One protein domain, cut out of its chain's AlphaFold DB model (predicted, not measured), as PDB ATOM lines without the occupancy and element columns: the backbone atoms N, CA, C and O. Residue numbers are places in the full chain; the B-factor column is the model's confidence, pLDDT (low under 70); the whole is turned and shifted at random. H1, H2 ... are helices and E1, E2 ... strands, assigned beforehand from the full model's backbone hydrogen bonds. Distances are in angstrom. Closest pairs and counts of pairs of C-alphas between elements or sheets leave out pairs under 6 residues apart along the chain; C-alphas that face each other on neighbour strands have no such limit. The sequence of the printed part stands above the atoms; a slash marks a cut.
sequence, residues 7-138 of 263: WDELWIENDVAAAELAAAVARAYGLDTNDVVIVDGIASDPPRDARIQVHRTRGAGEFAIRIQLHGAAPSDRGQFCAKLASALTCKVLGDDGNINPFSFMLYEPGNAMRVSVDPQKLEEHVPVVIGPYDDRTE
ATOM      1  N   TRP A   7     148.214 118.163  49.216       64.06
ATOM      2  CA  TRP A   7     148.031 116.951  48.423       64.06
ATOM      3  C   TRP A   7     146.561 116.568  48.279       64.06
ATOM      4  O   TRP A   7     146.149 116.256  47.171       64.06
ATOM      5  N   ASP A   8     145.780 116.625  49.362       71.69
ATOM      6  CA  ASP A   8     144.371 116.236  49.303       71.69
ATOM      7  C   ASP A   8     143.504 116.891  50.372       71.69
ATOM      8  O   ASP A   8     143.939 117.133  51.504       71.69
ATOM      9  N   GLU A   9     142.250 117.105  49.983       85.38
ATOM     10  CA  GLU A   9     141.137 117.429  50.862       85.38
ATOM     11  C   GLU A   9     140.233 116.201  51.001       85.38
ATOM     12  O   GLU A   9     139.809 115.612  50.004       85.38
ATOM     13  N   LEU A  10     139.972 115.801  52.244       92.38
ATOM     14  CA  LEU A  10     139.166 114.628  52.575       92.38
ATOM     15  C   LEU A  10     138.096 114.998  53.601       92.38
ATOM     16  O   LEU A  10     138.327 115.828  54.486       92.38
ATOM     17  N   TRP A  11     136.958 114.315  53.542       94.75
ATOM     18  CA  TRP A  11     135.873 114.460  54.507       94.75
ATOM     19  C   TRP A  11     135.611 113.141  55.220       94.75
ATOM     20  O   TRP A  11     135.624 112.076  54.609       94.75
ATOM     21  N   ILE A  12     135.398 113.208  56.530       95.56
ATOM     22  CA  ILE A  12     135.252 112.052  57.416       95.56
ATOM     23  C   ILE A  12     133.875 112.132  58.076       95.56
ATOM     24  O   ILE A  12     133.507 113.175  58.620       95.56
ATOM     25  N   GLU A  13     133.122 111.034  58.007       94.31
ATOM     26  CA  GLU A  13     131.737 110.928  58.494       94.31
ATOM     27  C   GLU A  13     131.619 111.306  59.976       94.31
ATOM     28  O   GLU A  13     130.796 112.139  60.358       94.31
ATOM     29  N   ASN A  14     132.491 110.738  60.809       90.94
ATOM     30  CA  ASN A  14     132.428 110.881  62.257       90.94
ATOM     31  C   ASN A  14     133.324 111.997  62.786       90.94
ATOM     32  O   ASN A  14     134.355 112.337  62.205       90.94
ATOM     33  N   ASP A  15     132.947 112.534  63.948       91.75
ATOM     34  CA  ASP A  15     133.862 113.344  64.741       91.75
ATOM     35  C   ASP A  15     134.871 112.416  65.433       91.75
ATOM     36  O   ASP A  15     134.501 111.467  66.122       91.75
ATOM     37  N   VAL A  16     136.154 112.677  65.209       91.94
ATOM     38  CA  VAL A  16     137.292 111.843  65.595       91.94
ATOM     39  C   VAL A  16     138.256 112.695  66.405       91.94
ATOM     40  O   VAL A  16     138.625 113.798  65.999       91.94
ATOM     41  N   ALA A  17     138.707 112.187  67.550       93.19
ATOM     42  CA  ALA A  17     139.686 112.891  68.369       93.19
ATOM     43  C   ALA A  17     141.032 113.040  67.632       93.19
ATOM     44  O   ALA A  17     141.457 112.145  66.906       93.19
ATOM     45  N   ALA A  18     141.764 114.133  67.873       92.69
ATOM     46  CA  ALA A  18     143.034 114.399  67.187       92.69
ATOM     47  C   ALA A  18     144.051 113.243  67.318       92.69
ATOM     48  O   ALA A  18     144.686 112.860  66.341       92.69
ATOM     49  N   ALA A  19     144.173 112.634  68.501       93.06
ATOM     50  CA  ALA A  19     145.079 111.501  68.708       93.06
ATOM     51  C   ALA A  19     144.687 110.261  67.881       93.06
ATOM     52  O   ALA A  19     145.551 109.565  67.351       93.06
ATOM     53  N   GLU A  20     143.387 110.001  67.748       96.06
ATOM     54  CA  GLU A  20     142.860 108.895  66.949       96.06
ATOM     55  C   GLU A  20     143.066 109.152  65.453       96.06
ATOM     56  O   GLU A  20     143.560 108.279  64.740       96.06
ATOM     57  N   LEU A  21     142.797 110.380  65.000       95.62
ATOM     58  CA  LEU A  21     143.051 110.805  63.628       95.62
ATOM     59  C   LEU A  21     144.540 110.689  63.266       95.62
ATOM     60  O   LEU A  21     144.869 110.163  62.204       95.62
ATOM     61  N   ALA A  22     145.445 111.113  64.154       94.88
ATOM     62  CA  ALA A  22     146.889 110.990  63.946       94.88
ATOM     63  C   ALA A  22     147.313 109.526  63.786       94.88
ATOM     64  O   ALA A  22     148.025 109.184  62.842       94.88
ATOM     65  N   ALA A  23     146.836 108.650  64.676       96.00
ATOM     66  CA  ALA A  23     147.136 107.225  64.630       96.00
ATOM     67  C   ALA A  23     146.583 106.555  63.360       96.00
ATOM     68  O   ALA A  23     147.250 105.704  62.765       96.00
ATOM     69  N   ALA A  24     145.382 106.940  62.921       96.88
ATOM     70  CA  ALA A  24     144.763 106.416  61.709       96.88
ATOM     71  C   ALA A  24     145.513 106.852  60.443       96.88
ATOM     72  O   ALA A  24     145.819 106.013  59.595       96.88
ATOM     73  N   VAL A  25     145.881 108.133  60.346       94.88
ATOM     74  CA  VAL A  25     146.686 108.665  59.236       94.88
ATOM     75  C   VAL A  25     148.062 108.001  59.207       94.88
ATOM     76  O   VAL A  25     148.475 107.505  58.161       94.88
ATOM     77  N   ALA A  26     148.744 107.897  60.352       94.12
ATOM     78  CA  ALA A  26     150.034 107.214  60.447       94.12
ATOM     79  C   ALA A  26     149.938 105.757  59.974       94.12
ATOM     80  O   ALA A  26     150.740 105.313  59.153       94.12
ATOM     81  N   ARG A  27     148.900 105.028  60.406       94.94
ATOM     82  CA  ARG A  27     148.642 103.652  59.961       94.94
ATOM     83  C   ARG A  27     148.380 103.567  58.457       94.94
ATOM     84  O   ARG A  27     148.892 102.654  57.813       94.94
ATOM     85  N   ALA A  28     147.616 104.501  57.896       94.19
ATOM     86  CA  ALA A  28     147.325 104.537  56.466       94.19
ATOM     87  C   ALA A  28     148.589 104.795  55.624       94.19
ATOM     88  O   ALA A  28     148.768 104.156  54.584       94.19
ATOM     89  N   TYR A  29     149.504 105.639  56.115       90.94
ATOM     90  CA  TYR A  29     150.814 105.887  55.501       90.94
ATOM     91  C   TYR A  29     151.872 104.807  55.786       90.94
ATOM     92  O   TYR A  29     152.883 104.751  55.085       90.94
ATOM     93  N   GLY A  30     151.680 103.961  56.803       90.94
ATOM     94  CA  GLY A  30     152.721 103.048  57.289       90.94
ATOM     95  C   GLY A  30     153.865 103.769  58.016       90.94
ATOM     96  O   GLY A  30     155.024 103.392  57.856       90.94
ATOM     97  N   LEU A  31     153.541 104.819  58.773       90.88
ATOM     98  CA  LEU A  31     154.467 105.656  59.544       90.88
ATOM     99  C   LEU A  31     154.261 105.487  61.056       90.88
ATOM    100  O   LEU A  31     153.288 104.868  61.498       90.88
ATOM    101  N   ASP A  32     155.165 106.067  61.848       91.44
ATOM    102  CA  ASP A  32     154.955 106.221  63.287       91.44
ATOM    103  C   ASP A  32     153.931 107.341  63.550       91.44
ATOM    104  O   ASP A  32     153.814 108.296  62.781       91.44
ATOM    105  N   THR A  33     153.172 107.257  64.644       91.62
ATOM    106  CA  THR A  33     152.208 108.316  64.999       91.62
ATOM    107  C   THR A  33     152.905 109.650  65.278       91.62
ATOM    108  O   THR A  33     152.335 110.697  64.993       91.62
ATOM    109  N   ASN A  34     154.156 109.628  65.749       88.88
ATOM    110  CA  ASN A  34     154.959 110.834  65.970       88.88
ATOM    111  C   ASN A  34     155.356 111.553  64.666       88.88
ATOM    112  O   ASN A  34     155.746 112.718  64.711       88.88
ATOM    113  N   ASP A  35     155.236 110.893  63.507       89.50
ATOM    114  CA  ASP A  35     155.479 111.508  62.197       89.50
ATOM    115  C   ASP A  35     154.296 112.373  61.717       89.50
ATOM    116  O   ASP A  35     154.426 113.092  60.718       89.50
ATOM    117  N   VAL A  36     153.148 112.302  62.407       89.94
ATOM    118  CA  VAL A  36     151.889 112.961  62.046       89.94
ATOM    119  C   VAL A  36     151.503 113.988  63.106       89.94
ATOM    120  O   VAL A  36     151.342 113.664  64.280       89.94
ATOM    121  N   VAL A  37     151.282 115.231  62.683       91.06
ATOM    122  CA  VAL A  37     150.766 116.295  63.554       91.06
ATOM    123  C   VAL A  37     149.381 116.721  63.088       91.06
ATOM    124  O   VAL A  37     149.193 117.054  61.918       91.06
ATOM    125  N   ILE A  38     148.424 116.738  64.019       91.25
ATOM    126  CA  ILE A  38     147.107 117.339  63.796       91.25
ATOM    127  C   ILE A  38     147.176 118.813  64.167       91.25
ATOM    128  O   ILE A  38     147.625 119.169  65.256       91.25
ATOM    129  N   VAL A  39     146.713 119.658  63.258       88.00
ATOM    130  CA  VAL A  39     146.598 121.098  63.444       88.00
ATOM    131  C   VAL A  39     145.123 121.445  63.335       88.00
ATOM    132  O   VAL A  39     144.529 121.258  62.278       88.00
ATOM    133  N   ASP A  40     144.512 121.929  64.411       83.56
ATOM    134  CA  ASP A  40     143.130 122.400  64.338       83.56
ATOM    135  C   ASP A  40     143.093 123.788  63.668       83.56
ATOM    136  O   ASP A  40     143.762 124.727  64.104       83.56
ATOM    137  N   GLY A  41     142.304 123.920  62.601       75.75
ATOM    138  CA  GLY A  41     142.164 125.150  61.819       75.75
ATOM    139  C   GLY A  41     143.180 125.333  60.681       75.75
ATOM    140  O   GLY A  41     144.024 124.484  60.384       75.75
ATOM    141  N   ILE A  42     143.087 126.489  60.020       60.25
ATOM    142  CA  ILE A  42     143.978 126.897  58.925       60.25
ATOM    143  C   ILE A  42     145.146 127.678  59.544       60.25
ATOM    144  O   ILE A  42     145.125 128.906  59.609       60.25
ATOM    145  N   ALA A  43     146.127 126.977  60.114       56.84
ATOM    146  CA  ALA A  43     147.307 127.636  60.674       56.84
ATOM    147  C   ALA A  43     148.260 128.100  59.562       56.84
ATOM    148  O   ALA A  43     148.492 127.383  58.591       56.84
ATOM    149  N   SER A  44     148.841 129.288  59.739       50.91
ATOM    150  CA  SER A  44     149.682 129.966  58.749       50.91
ATOM    151  C   SER A  44     151.164 129.583  58.778       50.91
ATOM    152  O   SER A  44     151.901 130.071  57.933       50.91
ATOM    153  N   ASP A  45     151.622 128.734  59.706       54.94
ATOM    154  CA  ASP A  45     152.990 128.208  59.645       54.94
ATOM    155  C   ASP A  45     153.157 126.866  60.387       54.94
ATOM    156  O   ASP A  45     152.711 126.726  61.531       54.94
ATOM    157  N   PRO A  46     153.824 125.875  59.772       52.53
ATOM    158  CA  PRO A  46     153.948 124.540  60.339       52.53
ATOM    159  C   PRO A  46     155.112 124.353  61.340       52.53
ATOM    160  O   PRO A  46     156.200 124.902  61.137       52.53
ATOM    161  N   PRO A  47     154.975 123.460  62.348       54.81
ATOM    162  CA  PRO A  47     156.112 122.898  63.082       54.81
ATOM    163  C   PRO A  47     157.027 122.123  62.122       54.81
ATOM    164  O   PRO A  47     156.566 121.266  61.362       54.81
ATOM    165  N   ARG A  48     158.331 122.423  62.138       58.69
ATOM    166  CA  ARG A  48     159.300 121.958  61.125       58.69
ATOM    167  C   ARG A  48     159.608 120.456  61.160       58.69
ATOM    168  O   ARG A  48     160.171 119.952  60.191       58.69
ATOM    169  N   ASP A  49     159.189 119.755  62.209       64.44
ATOM    170  CA  ASP A  49     159.669 118.399  62.497       64.44
ATOM    171  C   ASP A  49     158.709 117.288  62.035       64.44
ATOM    172  O   ASP A  49     159.126 116.145  61.877       64.44
ATOM    173  N   ALA A  50     157.440 117.606  61.750       65.69
ATOM    174  CA  ALA A  50     156.465 116.607  61.306       65.69
ATOM    175  C   ALA A  50     156.603 116.293  59.810       65.69
ATOM    176  O   ALA A  50     156.720 117.206  58.973       65.69
ATOM    177  N   ARG A  51     156.546 114.997  59.473       80.81
ATOM    178  CA  ARG A  51     156.580 114.502  58.089       80.81
ATOM    179  C   ARG A  51     155.235 114.698  57.392       80.81
ATOM    180  O   ARG A  51     155.229 115.045  56.210       80.81
ATOM    181  N   ILE A  52     154.136 114.507  58.122       85.94
ATOM    182  CA  ILE A  52     152.760 114.743  57.672       85.94
ATOM    183  C   ILE A  52     152.080 115.732  58.619       85.94
ATOM    184  O   ILE A  52     152.162 115.611  59.841       85.94
ATOM    185  N   GLN A  53     151.380 116.700  58.043       87.62
ATOM    186  CA  GLN A  53     150.518 117.632  58.756       87.62
ATOM    187  C   GLN A  53     149.091 117.459  58.274       87.62
ATOM    188  O   GLN A  53     148.830 117.432  57.072       87.62
ATOM    189  N   VAL A  54     148.182 117.332  59.232       89.62
ATOM    190  CA  VAL A  54     146.759 117.148  58.989       89.62
ATOM    191  C   VAL A  54     146.048 118.360  59.563       89.62
ATOM    192  O   VAL A  54     145.903 118.487  60.779       89.62
ATOM    193  N   HIS A  55     145.629 119.267  58.691       89.62
ATOM    194  CA  HIS A  55     144.809 120.399  59.088       89.62
ATOM    195  C   HIS A  55     143.378 119.918  59.246       89.62
ATOM    196  O   HIS A  55     142.735 119.556  58.266       89.62
ATOM    197  N   ARG A  56     142.894 119.873  60.483       90.56
ATOM    198  CA  ARG A  56     141.552 119.421  60.833       90.56
ATOM    199  C   ARG A  56     140.650 120.632  61.016       90.56
ATOM    200  O   ARG A  56     140.938 121.540  61.790       90.56
ATOM    201  N   THR A  57     139.522 120.625  60.328       89.50
ATOM    202  CA  THR A  57     138.451 121.608  60.493       89.50
ATOM    203  C   THR A  57     137.130 120.888  60.715       89.50
ATOM    204  O   THR A  57     136.986 119.697  60.420       89.50
ATOM    205  N   ARG A  58     136.159 121.602  61.284       86.00
ATOM    206  CA  ARG A  58     134.805 121.072  61.415       86.00
ATOM    207  C   ARG A  58     134.193 120.955  60.018       86.00
ATOM    208  O   ARG A  58     134.220 121.924  59.265       86.00
ATOM    209  N   GLY A  59     133.677 119.777  59.700       83.38
ATOM    210  CA  GLY A  59     132.893 119.539  58.496       83.38
ATOM    211  C   GLY A  59     131.442 119.997  58.661       83.38
ATOM    212  O   GLY A  59     131.072 120.651  59.643       83.38
ATOM    213  N   ALA A  60     130.613 119.646  57.688       76.12
ATOM    214  CA  ALA A  60     129.198 119.969  57.648       76.12
ATOM    215  C   ALA A  60     128.421 118.860  56.919       76.12
ATOM    216  O   ALA A  60     128.994 118.074  56.167       76.12
ATOM    217  N   GLY A  61     127.104 118.815  57.133       81.00
ATOM    218  CA  GLY A  61     126.246 117.798  56.526       81.00
ATOM    219  C   GLY A  61     126.510 116.409  57.107       81.00
ATOM    220  O   GLY A  61     126.514 116.239  58.327       81.00
ATOM    221  N   GLU A  62     126.705 115.423  56.232       85.06
ATOM    222  CA  GLU A  62     126.950 114.025  56.614       85.06
ATOM    223  C   GLU A  62     128.406 113.740  57.031       85.06
ATOM    224  O   GLU A  62     128.692 112.665  57.553       85.06
ATOM    225  N   PHE A  63     129.317 114.706  56.854       92.06
ATOM    226  CA  PHE A  63     130.723 114.584  57.234       92.06
ATOM    227  C   PHE A  63     131.079 115.560  58.354       92.06
ATOM    228  O   PHE A  63     131.160 116.772  58.150       92.06
ATOM    229  N   ALA A  64     131.319 115.039  59.555       89.06
ATOM    230  CA  ALA A  64     131.609 115.854  60.731       89.06
ATOM    231  C   ALA A  64     132.986 116.539  60.693       89.06
ATOM    232  O   ALA A  64     133.178 117.557  61.365       89.06
ATOM    233  N   ILE A  65     133.943 116.009  59.923       92.12
ATOM    234  CA  ILE A  65     135.311 116.533  59.840       92.12
ATOM    235  C   ILE A  65     135.736 116.727  58.386       92.12
ATOM    236  O   ILE A  65     135.515 115.867  57.538       92.12
ATOM    237  N   ARG A  66     136.444 117.831  58.135       90.75
ATOM    238  CA  ARG A  66     137.214 118.088  56.915       90.75
ATOM    239  C   ARG A  66     138.698 118.110  57.266       90.75
ATOM    240  O   ARG A  66     139.093 118.799  58.213       90.75
ATOM    241  N   ILE A  67     139.519 117.381  56.512       91.06
ATOM    242  CA  ILE A  67     140.974 117.379  56.679       91.06
ATOM    243  C   ILE A  67     141.699 117.783  55.399       91.06
ATOM    244  O   ILE A  67     141.293 117.406  54.303       91.06
ATOM    245  N   GLN A  68     142.800 118.513  55.554       88.38
ATOM    246  CA  GLN A  68     143.762 118.785  54.486       88.38
ATOM    247  C   GLN A  68     145.119 118.193  54.855       88.38
ATOM    248  O   GLN A  68     145.616 118.387  55.970       88.38
ATOM    249  N   LEU A  69     145.709 117.451  53.922       87.56
ATOM    250  CA  LEU A  69     146.975 116.751  54.120       87.56
ATOM    251  C   LEU A  69     148.127 117.512  53.455       87.56
ATOM    252  O   LEU A  69     148.121 117.761  52.248       87.56
ATOM    253  N   HIS A  70     149.150 117.832  54.247       85.69
ATOM    254  CA  HIS A  70     150.383 118.474  53.797       85.69
ATOM    255  C   HIS A  70     151.597 117.609  54.142       85.69
ATOM    256  O   HIS A  70     151.693 117.051  55.237       85.69
ATOM    257  N   GLY A  71     152.571 117.547  53.233       81.81
ATOM    258  CA  GLY A  71     153.816 116.806  53.441       81.81
ATOM    259  C   GLY A  71     154.044 115.745  52.372       81.81
ATOM    260  O   GLY A  71     153.928 116.028  51.183       81.81
ATOM    261  N   ALA A  72     154.435 114.538  52.785       77.69
ATOM    262  CA  ALA A  72     154.671 113.444  51.849       77.69
ATOM    263  C   ALA A  72     153.341 112.908  51.286       77.69
ATOM    264  O   ALA A  72     152.540 112.328  52.017       77.69
ATOM    265  N   ALA A  73     153.129 113.068  49.980       76.81
ATOM    266  CA  ALA A  73     152.027 112.420  49.279       76.81
ATOM    267  C   ALA A  73     152.197 110.884  49.333       76.81
ATOM    268  O   ALA A  73     153.319 110.389  49.156       76.81
ATOM    269  N   PRO A  74     151.131 110.110  49.594       80.56
ATOM    270  CA  PRO A  74     151.181 108.664  49.486       80.56
ATOM    271  C   PRO A  74     151.357 108.265  48.018       80.56
ATOM    272  O   PRO A  74     150.914 108.955  47.102       80.56
ATOM    273  N   SER A  75     152.004 107.125  47.790       79.62
ATOM    274  CA  SER A  75     152.243 106.603  46.440       79.62
ATOM    275  C   SER A  75     150.964 106.153  45.730       79.62
ATOM    276  O   SER A  75     150.929 106.122  44.505       79.62
ATOM    277  N   ASP A  76     149.940 105.775  46.499       87.38
ATOM    278  CA  ASP A  76     148.627 105.362  46.012       87.38
ATOM    279  C   ASP A  76     147.549 105.993  46.901       87.38
ATOM    280  O   ASP A  76     147.388 105.644  48.077       87.38
ATOM    281  N   ARG A  77     146.835 106.948  46.312       86.00
ATOM    282  CA  ARG A  77     145.756 107.710  46.937       86.00
ATOM    283  C   ARG A  77     144.593 106.820  47.365       86.00
ATOM    284  O   ARG A  77     144.137 106.907  48.502       86.00
ATOM    285  N   GLY A  78     144.133 105.948  46.470       89.38
ATOM    286  CA  GLY A  78     142.980 105.091  46.730       89.38
ATOM    287  C   GLY A  78     143.269 104.093  47.840       89.38
ATOM    288  O   GLY A  78     142.459 103.905  48.749       89.38
ATOM    289  N   GLN A  79     144.474 103.519  47.839       91.81
ATOM    290  CA  GLN A  79     144.904 102.634  48.913       91.81
ATOM    291  C   GLN A  79     145.023 103.372  50.254       91.81
ATOM    292  O   GLN A  79     144.652 102.814  51.289       91.81
ATOM    293  N   PHE A  80     145.532 104.607  50.253       93.00
ATOM    294  CA  PHE A  80     145.604 105.434  51.456       93.00
ATOM    295  C   PHE A  80     144.209 105.696  52.038       93.00
ATOM    296  O   PHE A  80     143.974 105.381  53.206       93.00
ATOM    297  N   CYS A  81     143.267 106.190  51.231       94.19
ATOM    298  CA  CYS A  81     141.914 106.503  51.691       94.19
ATOM    299  C   CYS A  81     141.159 105.254  52.169       94.19
ATOM    300  O   CYS A  81     140.515 105.294  53.216       94.19
ATOM    301  N   ALA A  82     141.311 104.113  51.487       94.12
ATOM    302  CA  ALA A  82     140.730 102.843  51.928       94.12
ATOM    303  C   ALA A  82     141.288 102.384  53.288       94.12
ATOM    304  O   ALA A  82     140.540 101.948  54.166       94.12
ATOM    305  N   LYS A  83     142.607 102.511  53.500       95.81
ATOM    306  CA  LYS A  83     143.242 102.216  54.796       95.81
ATOM    307  C   LYS A  83     142.788 103.188  55.880       95.81
ATOM    308  O   LYS A  83     142.594 102.757  57.013       95.81
ATOM    309  N   LEU A  84     142.610 104.466  55.545       96.06
ATOM    310  CA  LEU A  84     142.131 105.488  56.472       96.06
ATOM    311  C   LEU A  84     140.688 105.205  56.911       96.06
ATOM    312  O   LEU A  84     140.433 105.134  58.110       96.06
ATOM    313  N   ALA A  85     139.780 104.943  55.965       96.25
ATOM    314  CA  ALA A  85     138.397 104.546  56.246       96.25
ATOM    315  C   ALA A  85     138.336 103.281  57.112       96.25
ATOM    316  O   ALA A  85     137.608 103.221  58.102       96.25
ATOM    317  N   SER A  86     139.171 102.282  56.805       96.06
ATOM    318  CA  SER A  86     139.277 101.069  57.618       96.06
ATOM    319  C   SER A  86     139.835 101.334  59.021       96.06
ATOM    320  O   SER A  86     139.370 100.710  59.971       96.06
ATOM    321  N   ALA A  87     140.816 102.228  59.170       96.06
ATOM    322  CA  ALA A  87     141.420 102.556  60.459       96.06
ATOM    323  C   ALA A  87     140.478 103.362  61.364       96.06
ATOM    324  O   ALA A  87     140.497 103.149  62.573       96.06
ATOM    325  N   LEU A  88     139.663 104.244  60.777       96.12
ATOM    326  CA  LEU A  88     138.651 105.051  61.466       96.12
ATOM    327  C   LEU A  88     137.295 104.348  61.595       96.12
ATOM    328  O   LEU A  88     136.396 104.853  62.261       96.12
ATOM    329  N   THR A  89     137.119 103.196  60.942       95.56
ATOM    330  CA  THR A  89     135.860 102.434  60.913       95.56
ATOM    331  C   THR A  89     134.638 103.261  60.484       95.56
ATOM    332  O   THR A  89     133.538 103.054  60.986       95.56
ATOM    333  N   CYS A  90     134.822 104.205  59.559       95.44
ATOM    334  CA  CYS A  90     133.766 105.099  59.075       95.44
ATOM    335  C   CYS A  90     133.969 105.465  57.602       95.44
ATOM    336  O   CYS A  90     134.955 105.040  56.988       95.44
ATOM    337  N   LYS A  91     133.035 106.236  57.035       95.69
ATOM    338  CA  LYS A  91     133.168 106.702  55.654       95.69
ATOM    339  C   LYS A  91     134.190 107.830  55.531       95.69
ATOM    340  O   LYS A  91     134.203 108.771  56.329       95.69
ATOM    341  N   VAL A  92     135.004 107.748  54.486       96.62
ATOM    342  CA  VAL A  92     135.912 108.809  54.049       96.62
ATOM    343  C   VAL A  92     135.573 109.156  52.612       96.62
ATOM    344  O   VAL A  92     135.593 108.290  51.743       96.62
ATOM    345  N   LEU A  93     135.276 110.421  52.356       95.00
ATOM    346  CA  LEU A  93     135.122 110.954  51.014       95.00
ATOM    347  C   LEU A  93     136.431 111.621  50.609       95.00
ATOM    348  O   LEU A  93     136.978 112.436  51.352       95.00
ATOM    349  N   GLY A  94     136.934 111.272  49.436       91.81
ATOM    350  CA  GLY A  94     138.084 111.932  48.840       91.81
ATOM    351  C   GLY A  94     137.878 112.077  47.349       91.81
ATOM    352  O   GLY A  94     137.131 111.310  46.749       91.81
ATOM    353  N   ASP A  95     138.527 113.062  46.744       84.06
ATOM    354  CA  ASP A  95     138.526 113.205  45.284       84.06
ATOM    355  C   ASP A  95     139.023 111.886  44.622       84.06
ATOM    356  O   ASP A  95     139.729 111.066  45.232       84.06
ATOM    357  N   ASP A  96     138.531 111.594  43.428       81.31
ATOM    358  CA  ASP A  96     138.790 110.355  42.699       81.31
ATOM    359  C   ASP A  96     139.846 110.511  41.593       81.31
ATOM    360  O   ASP A  96     140.136 109.548  40.880       81.31
ATOM    361  N   GLY A  97     140.431 111.704  41.462       72.81
ATOM    362  CA  GLY A  97     141.356 112.084  40.401       72.81
ATOM    363  C   GLY A  97     140.676 112.257  39.042       72.81
ATOM    364  O   GLY A  97     141.374 112.340  38.028       72.81
ATOM    365  N   ASN A  98     139.341 112.267  38.989       70.44
ATOM    366  CA  ASN A  98     138.594 112.505  37.763       70.44
ATOM    367  C   ASN A  98     138.624 114.002  37.421       70.44
ATOM    368  O   ASN A  98     138.693 114.871  38.286       70.44
ATOM    369  N   ILE A  99     138.523 114.318  36.129       65.75
ATOM    370  CA  ILE A  99     138.352 115.696  35.639       65.75
ATOM    371  C   ILE A  99     137.054 116.305  36.195       65.75
ATOM    372  O   ILE A  99     136.898 117.521  36.253       65.75
ATOM    373  N   ASN A 100     136.116 115.449  36.593       65.81
ATOM    374  CA  ASN A 100     134.773 115.806  36.979       65.81
ATOM    375  C   ASN A 100     134.687 116.296  38.448       65.81
ATOM    376  O   ASN A 100     134.584 115.460  39.343       65.81
ATOM    377  N   PRO A 101     134.593 117.610  38.749       68.00
ATOM    378  CA  PRO A 101     134.822 118.181  40.098       68.00
ATOM    379  C   PRO A 101     133.769 117.849  41.178       68.00
ATOM    380  O   PRO A 101     133.840 118.327  42.301       68.00
ATOM    381  N   PHE A 102     132.770 117.044  40.834       79.31
ATOM    382  CA  PHE A 102     131.661 116.596  41.698       79.31
ATOM    383  C   PHE A 102     131.629 115.055  41.750       79.31
ATOM    384  O   PHE A 102     130.631 114.456  42.139       79.31
ATOM    385  N   SER A 103     132.693 114.413  41.250       82.56
ATOM    386  CA  SER A 103     132.928 112.979  41.333       82.56
ATOM    387  C   SER A 103     133.921 112.771  42.453       82.56
ATOM    388  O   SER A 103     134.947 113.442  42.513       82.56
ATOM    389  N   PHE A 104     133.584 111.880  43.368       90.25
ATOM    390  CA  PHE A 104     134.419 111.571  44.514       90.25
ATOM    391  C   PHE A 104     134.446 110.062  44.700       90.25
ATOM    392  O   PHE A 104     133.511 109.353  44.330       90.25
ATOM    393  N   MET A 105     135.507 109.556  45.315       94.44
ATOM    394  CA  MET A 105     135.507 108.212  45.865       94.44
ATOM    395  C   MET A 105     135.004 108.271  47.304       94.44
ATOM    396  O   MET A 105     135.599 108.926  48.163       94.44
ATOM    397  N   LEU A 106     133.931 107.534  47.569       96.00
ATOM    398  CA  LEU A 106     133.465 107.216  48.907       96.00
ATOM    399  C   LEU A 106     134.089 105.888  49.336       96.00
ATOM    400  O   LEU A 106     133.814 104.830  48.765       96.00
ATOM    401  N   TYR A 107     134.941 105.956  50.348       96.50
ATOM    402  CA  TYR A 107     135.592 104.810  50.960       96.50
ATOM    403  C   TYR A 107     134.849 104.436  52.233       96.50
ATOM    404  O   TYR A 107     134.763 105.225  53.170       96.50
ATOM    405  N   GLU A 108     134.357 103.209  52.285       94.56
ATOM    406  CA  GLU A 108     133.806 102.587  53.484       94.56
ATOM    407  C   GLU A 108     134.751 101.457  53.935       94.56
ATOM    408  O   GLU A 108     135.598 100.996  53.159       94.56
ATOM    409  N   PRO A 109     134.650 100.953  55.174       91.75
ATOM    410  CA  PRO A 109     135.472  99.828  55.609       91.75
ATOM    411  C   PRO A 109     135.290  98.590  54.709       91.75
ATOM    412  O   PRO A 109     134.293  97.878  54.792       91.75
ATOM    413  N   GLY A 110     136.279  98.323  53.849       89.25
ATOM    414  CA  GLY A 110     136.275  97.192  52.913       89.25
ATOM    415  C   GLY A 110     135.523  97.423  51.598       89.25
ATOM    416  O   GLY A 110     135.439  96.493  50.798       89.25
ATOM    417  N   ASN A 111     135.013  98.630  51.349       93.12
ATOM    418  CA  ASN A 111     134.320  98.988  50.114       93.12
ATOM    419  C   ASN A 111     134.796 100.356  49.613       93.12
ATOM    420  O   ASN A 111     135.120 101.244  50.394       93.12
ATOM    421  N   ALA A 112     134.848 100.535  48.303       93.00
ATOM    422  CA  ALA A 112     135.129 101.827  47.701       93.00
ATOM    423  C   ALA A 112     134.237 101.973  46.478       93.00
ATOM    424  O   ALA A 112     134.234 101.106  45.603       93.00
ATOM    425  N   MET A 113     133.483 103.063  46.422       92.44
ATOM    426  CA  MET A 113     132.629 103.368  45.285       92.44
ATOM    427  C   MET A 113     132.773 104.817  44.875       92.44
ATOM    428  O   MET A 113     132.927 105.706  45.710       92.44
ATOM    429  N   ARG A 114     132.698 105.050  43.570       89.19
ATOM    430  CA  ARG A 114     132.601 106.398  43.041       89.19
ATOM    431  C   ARG A 114     131.179 106.910  43.247       89.19
ATOM    432  O   ARG A 114     130.210 106.185  43.012       89.19
ATOM    433  N   VAL A 115     131.061 108.150  43.696       85.81
ATOM    434  CA  VAL A 115     129.797 108.813  44.006       85.81
ATOM    435  C   VAL A 115     129.745 110.195  43.371       85.81
ATOM    436  O   VAL A 115     130.776 110.822  43.126       85.81
ATOM    437  N   SER A 116     128.527 110.664  43.128       84.44
ATOM    438  CA  SER A 116     128.271 112.054  42.755       84.44
ATOM    439  C   SER A 116     127.931 112.865  44.001       84.44
ATOM    440  O   SER A 116     127.117 112.422  44.818       84.44
ATOM    441  N   VAL A 117     128.516 114.055  44.128       79.50
ATOM    442  CA  VAL A 117     128.182 115.015  45.190       79.50
ATOM    443  C   VAL A 117     127.402 116.205  44.644       79.50
ATOM    444  O   VAL A 117     127.527 116.552  43.470       79.50
ATOM    445  N   ASP A 118     126.598 116.826  45.501       76.38
ATOM    446  CA  ASP A 118     125.842 118.036  45.182       76.38
ATOM    447  C   ASP A 118     126.783 119.227  44.910       76.38
ATOM    448  O   ASP A 118     127.534 119.617  45.811       76.38
ATOM    449  N   PRO A 119     126.754 119.816  43.698       70.69
ATOM    450  CA  PRO A 119     127.626 120.929  43.331       70.69
ATOM    451  C   PRO A 119     127.424 122.171  44.204       70.69
ATOM    452  O   PRO A 119     128.399 122.741  44.690       70.69
ATOM    453  N   GLN A 120     126.167 122.557  44.455       70.81
ATOM    454  CA  GLN A 120     125.841 123.776  45.202       70.81
ATOM    455  C   GLN A 120     126.328 123.659  46.642       70.81
ATOM    456  O   GLN A 120     126.866 124.596  47.228       70.81
ATOM    457  N   LYS A 121     126.175 122.466  47.221       74.38
ATOM    458  CA  LYS A 121     126.620 122.206  48.588       74.38
ATOM    459  C   LYS A 121     128.135 122.050  48.682       74.38
ATOM    460  O   LYS A 121     128.721 122.469  49.681       74.38
ATOM    461  N   LEU A 122     128.795 121.533  47.645       73.44
ATOM    462  CA  LEU A 122     130.255 121.455  47.597       73.44
ATOM    463  C   LEU A 122     130.915 122.844  47.553       73.44
ATOM    464  O   LEU A 122     131.923 123.040  48.231       73.44
ATOM    465  N   GLU A 123     130.338 123.811  46.833       71.69
ATOM    466  CA  GLU A 123     130.799 125.213  46.837       71.69
ATOM    467  C   GLU A 123     130.704 125.859  48.227       71.69
ATOM    468  O   GLU A 123     131.559 126.654  48.619       71.69
ATOM    469  N   GLU A 124     129.715 125.449  49.023       75.44
ATOM    470  CA  GLU A 124     129.577 125.817  50.436       75.44
ATOM    471  C   GLU A 124     130.522 125.018  51.371       75.44
ATOM    472  O   GLU A 124     130.471 125.187  52.590       75.44
ATOM    473  N   HIS A 125     131.388 124.146  50.834       78.25
ATOM    474  CA  HIS A 125     132.215 123.175  51.568       78.25
ATOM    475  C   HIS A 125     131.416 122.170  52.423       78.25
ATOM    476  O   HIS A 125     131.892 121.694  53.459       78.25
ATOM    477  N   VAL A 126     130.213 121.818  51.973       82.62
ATOM    478  CA  VAL A 126     129.304 120.857  52.604       82.62
ATOM    479  C   VAL A 126     129.060 119.699  51.630       82.62
ATOM    480  O   VAL A 126     128.060 119.701  50.925       82.62
ATOM    481  N   PRO A 127     129.948 118.703  51.515       82.06
ATOM    482  CA  PRO A 127     129.697 117.604  50.589       82.06
ATOM    483  C   PRO A 127     128.425 116.843  50.982       82.06
ATOM    484  O   PRO A 127     128.253 116.442  52.134       82.06
ATOM    485  N   VAL A 128     127.541 116.661  50.002       82.69
ATOM    486  CA  VAL A 128     126.317 115.864  50.114       82.69
ATOM    487  C   VAL A 128     126.336 114.833  48.998       82.69
ATOM    488  O   VAL A 128     126.310 115.197  47.824       82.69
ATOM    489  N   VAL A 129     126.393 113.550  49.347       84.38
ATOM    490  CA  VAL A 129     126.344 112.452  48.381       84.38
ATOM    491  C   VAL A 129     124.921 112.296  47.842       84.38
ATOM    492  O   VAL A 129     123.977 112.036  48.585       84.38
ATOM    493  N   ILE A 130     124.772 112.415  46.522       81.31
ATOM    494  CA  ILE A 130     123.485 112.246  45.827       81.31
ATOM    495  C   ILE A 130     123.254 110.770  45.468       81.31
ATOM    496  O   ILE A 130     122.118 110.296  45.440       81.31
ATOM    497  N   GLY A 131     124.329 110.018  45.210       81.50
ATOM    498  CA  GLY A 131     124.254 108.591  44.907       81.50
ATOM    499  C   GLY A 131     125.494 108.049  44.192       81.50
ATOM    500  O   GLY A 131     126.491 108.766  44.056       81.50
ATOM    501  N   PRO A 132     125.444 106.786  43.724       83.31
ATOM    502  CA  PRO A 132     126.509 106.189  42.927       83.31
ATOM    503  C   PRO A 132     126.795 107.013  41.672       83.31
ATOM    504  O   PRO A 132     125.884 107.569  41.057       83.31
ATOM    505  N   TYR A 133     128.063 107.079  41.284       73.44
ATOM    506  CA  TYR A 133     128.456 107.688  40.021       73.44
ATOM    507  C   TYR A 133     128.051 106.787  38.847       73.44
ATOM    508  O   TYR A 133     128.270 105.576  38.892       73.44
ATOM    509  N   ASP A 134     127.443 107.371  37.812       68.62
ATOM    510  CA  ASP A 134     127.014 106.653  36.607       68.62
ATOM    511  C   ASP A 134     127.967 106.945  35.438       68.62
ATOM    512  O   ASP A 134     127.887 107.997  34.797       68.62
ATOM    513  N   ASP A 135     128.845 105.982  35.138       53.62
ATOM    514  CA  ASP A 135     129.814 106.045  34.034       53.62
ATOM    515  C   ASP A 135     129.143 106.117  32.646       53.62
ATOM    516  O   ASP A 135     129.798 106.452  31.663       53.62
ATOM    517  N   ARG A 136     127.826 105.872  32.511       46.47
ATOM    518  CA  ARG A 136     127.105 106.084  31.233       46.47
ATOM    519  C   ARG A 136     127.055 107.553  30.812       46.47
ATOM    520  O   ARG A 136     126.652 107.854  29.695       46.47
ATOM    521  N   THR A 137     127.479 108.454  31.695       44.06
ATOM    522  CA  THR A 137     127.702 109.873  31.405       44.06
ATOM    523  C   THR A 137     129.118 110.167  30.879       44.06
ATOM    524  O   THR A 137     129.369 111.287  30.436       44.06
ATOM    525  N   GLU A 138     130.032 109.182  30.854       37.22
ATOM    526  CA  GLU A 138     131.393 109.330  30.311       37.22
ATOM    527  C   GLU A 138     131.474 109.155  28.778       37.22
ATOM    528  O   GLU A 138     132.339 109.764  28.154       37.22
TER     529      GLU A 138
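What this domain is: This is residues 7 to 138 of the 263 residues of an uncharacterized protein of Deltaproteobacteria bacterium (UniProt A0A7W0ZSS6). One strongly twisted sheet of eight strands runs through the whole domain, and two helices, H1 and H2, pack on one face of it and on each other. H1 covers the E2 and E3 end, H2 packs on E5 and E6, and the short H3 only grazes the sheet. The printed part has 132 residues, with three named helices and eight named strands in the order E1 H1 E2 E3 E4 H2 E5 E6 E7 H3 E8. The mixed sheet runs E2 E3 E4 E1 E5 E6 E7 E8, and the class is mixed, helices and strands. The whole is compact, with a radius of gyration of the C-alphas of 14.4 A, and elongated, spanning 46 by 28 by 25 A.

Where its parts are: E1, residues 7 to 12, begins at C-alpha 7 (148.031, 116.951, 48.423). H1, residues 18 to 29, is 16.4 A long. E2 is residues 36 to 40; E3, residues 52 to 58, measures 19.4 A and E4, residues 65 to 71, 19.6 A. H2, residues 77 to 88, is 16.4 A long and begins at C-alpha 77 (145.756, 107.710, 46.937). E5 is residues 92 to 95, E6 residues 103 to 108, and E7, residues 111 to 117, measures 17.9 A. H3 is residues 119 to 123, and E8, residues 129 to 132, ends at C-alpha 132 (126.509, 106.189, 42.927).

How they stand to each other: E1 is antiparallel to E4, with N 12 and O 65 2.8 A apart, and to E5, with N 93 and O 11 2.8 A apart. E1, H1, E2 and E4, H2, E5 are split strand-helix-strand units, other strands lying between their two parallel strands, with right-handed crossovers. H1 lies over E2 and E3 at a height over the sheet of 8.8 A. E2 is parallel to E3, with N 39 and O 54 2.9 A apart. E3 and E4 form a hairpin, with N 53 and O 70 2.8 A apart. H1 and H2 touch, closest at the C-alphas of Ala 28 and Lys 83, 5.0 A, at a steep tilt of 41 degrees, opposite ways. They are on the same face, making two layers, helices over a sheet. The closest C-alphas of H2 and E6 are Ala 82 and Tyr 107, 5.6 A. E5, E6 and E7 form a meander, each strand the antiparallel neighbour of the one before; N 94 and O 105 are 3.0 A apart, N 106 and O 113 2.8 A. E8 is antiparallel to E7, with N 130 and O 116 2.9 A apart. In H1, H2 and H3 every O i to N i+4 pair is within hydrogen-bond range.

The domain as a whole: The C-alphas farthest apart, Asp 49 and Arg 136, are 46.8 A apart. The printed part has no cut, and the link from E2 to E3 is long, 11 residues. Mean pLDDT of the printed part is 83.6; residue 7 and residues 42 to 50, 99 to 101 and 134 to 138 are under 70.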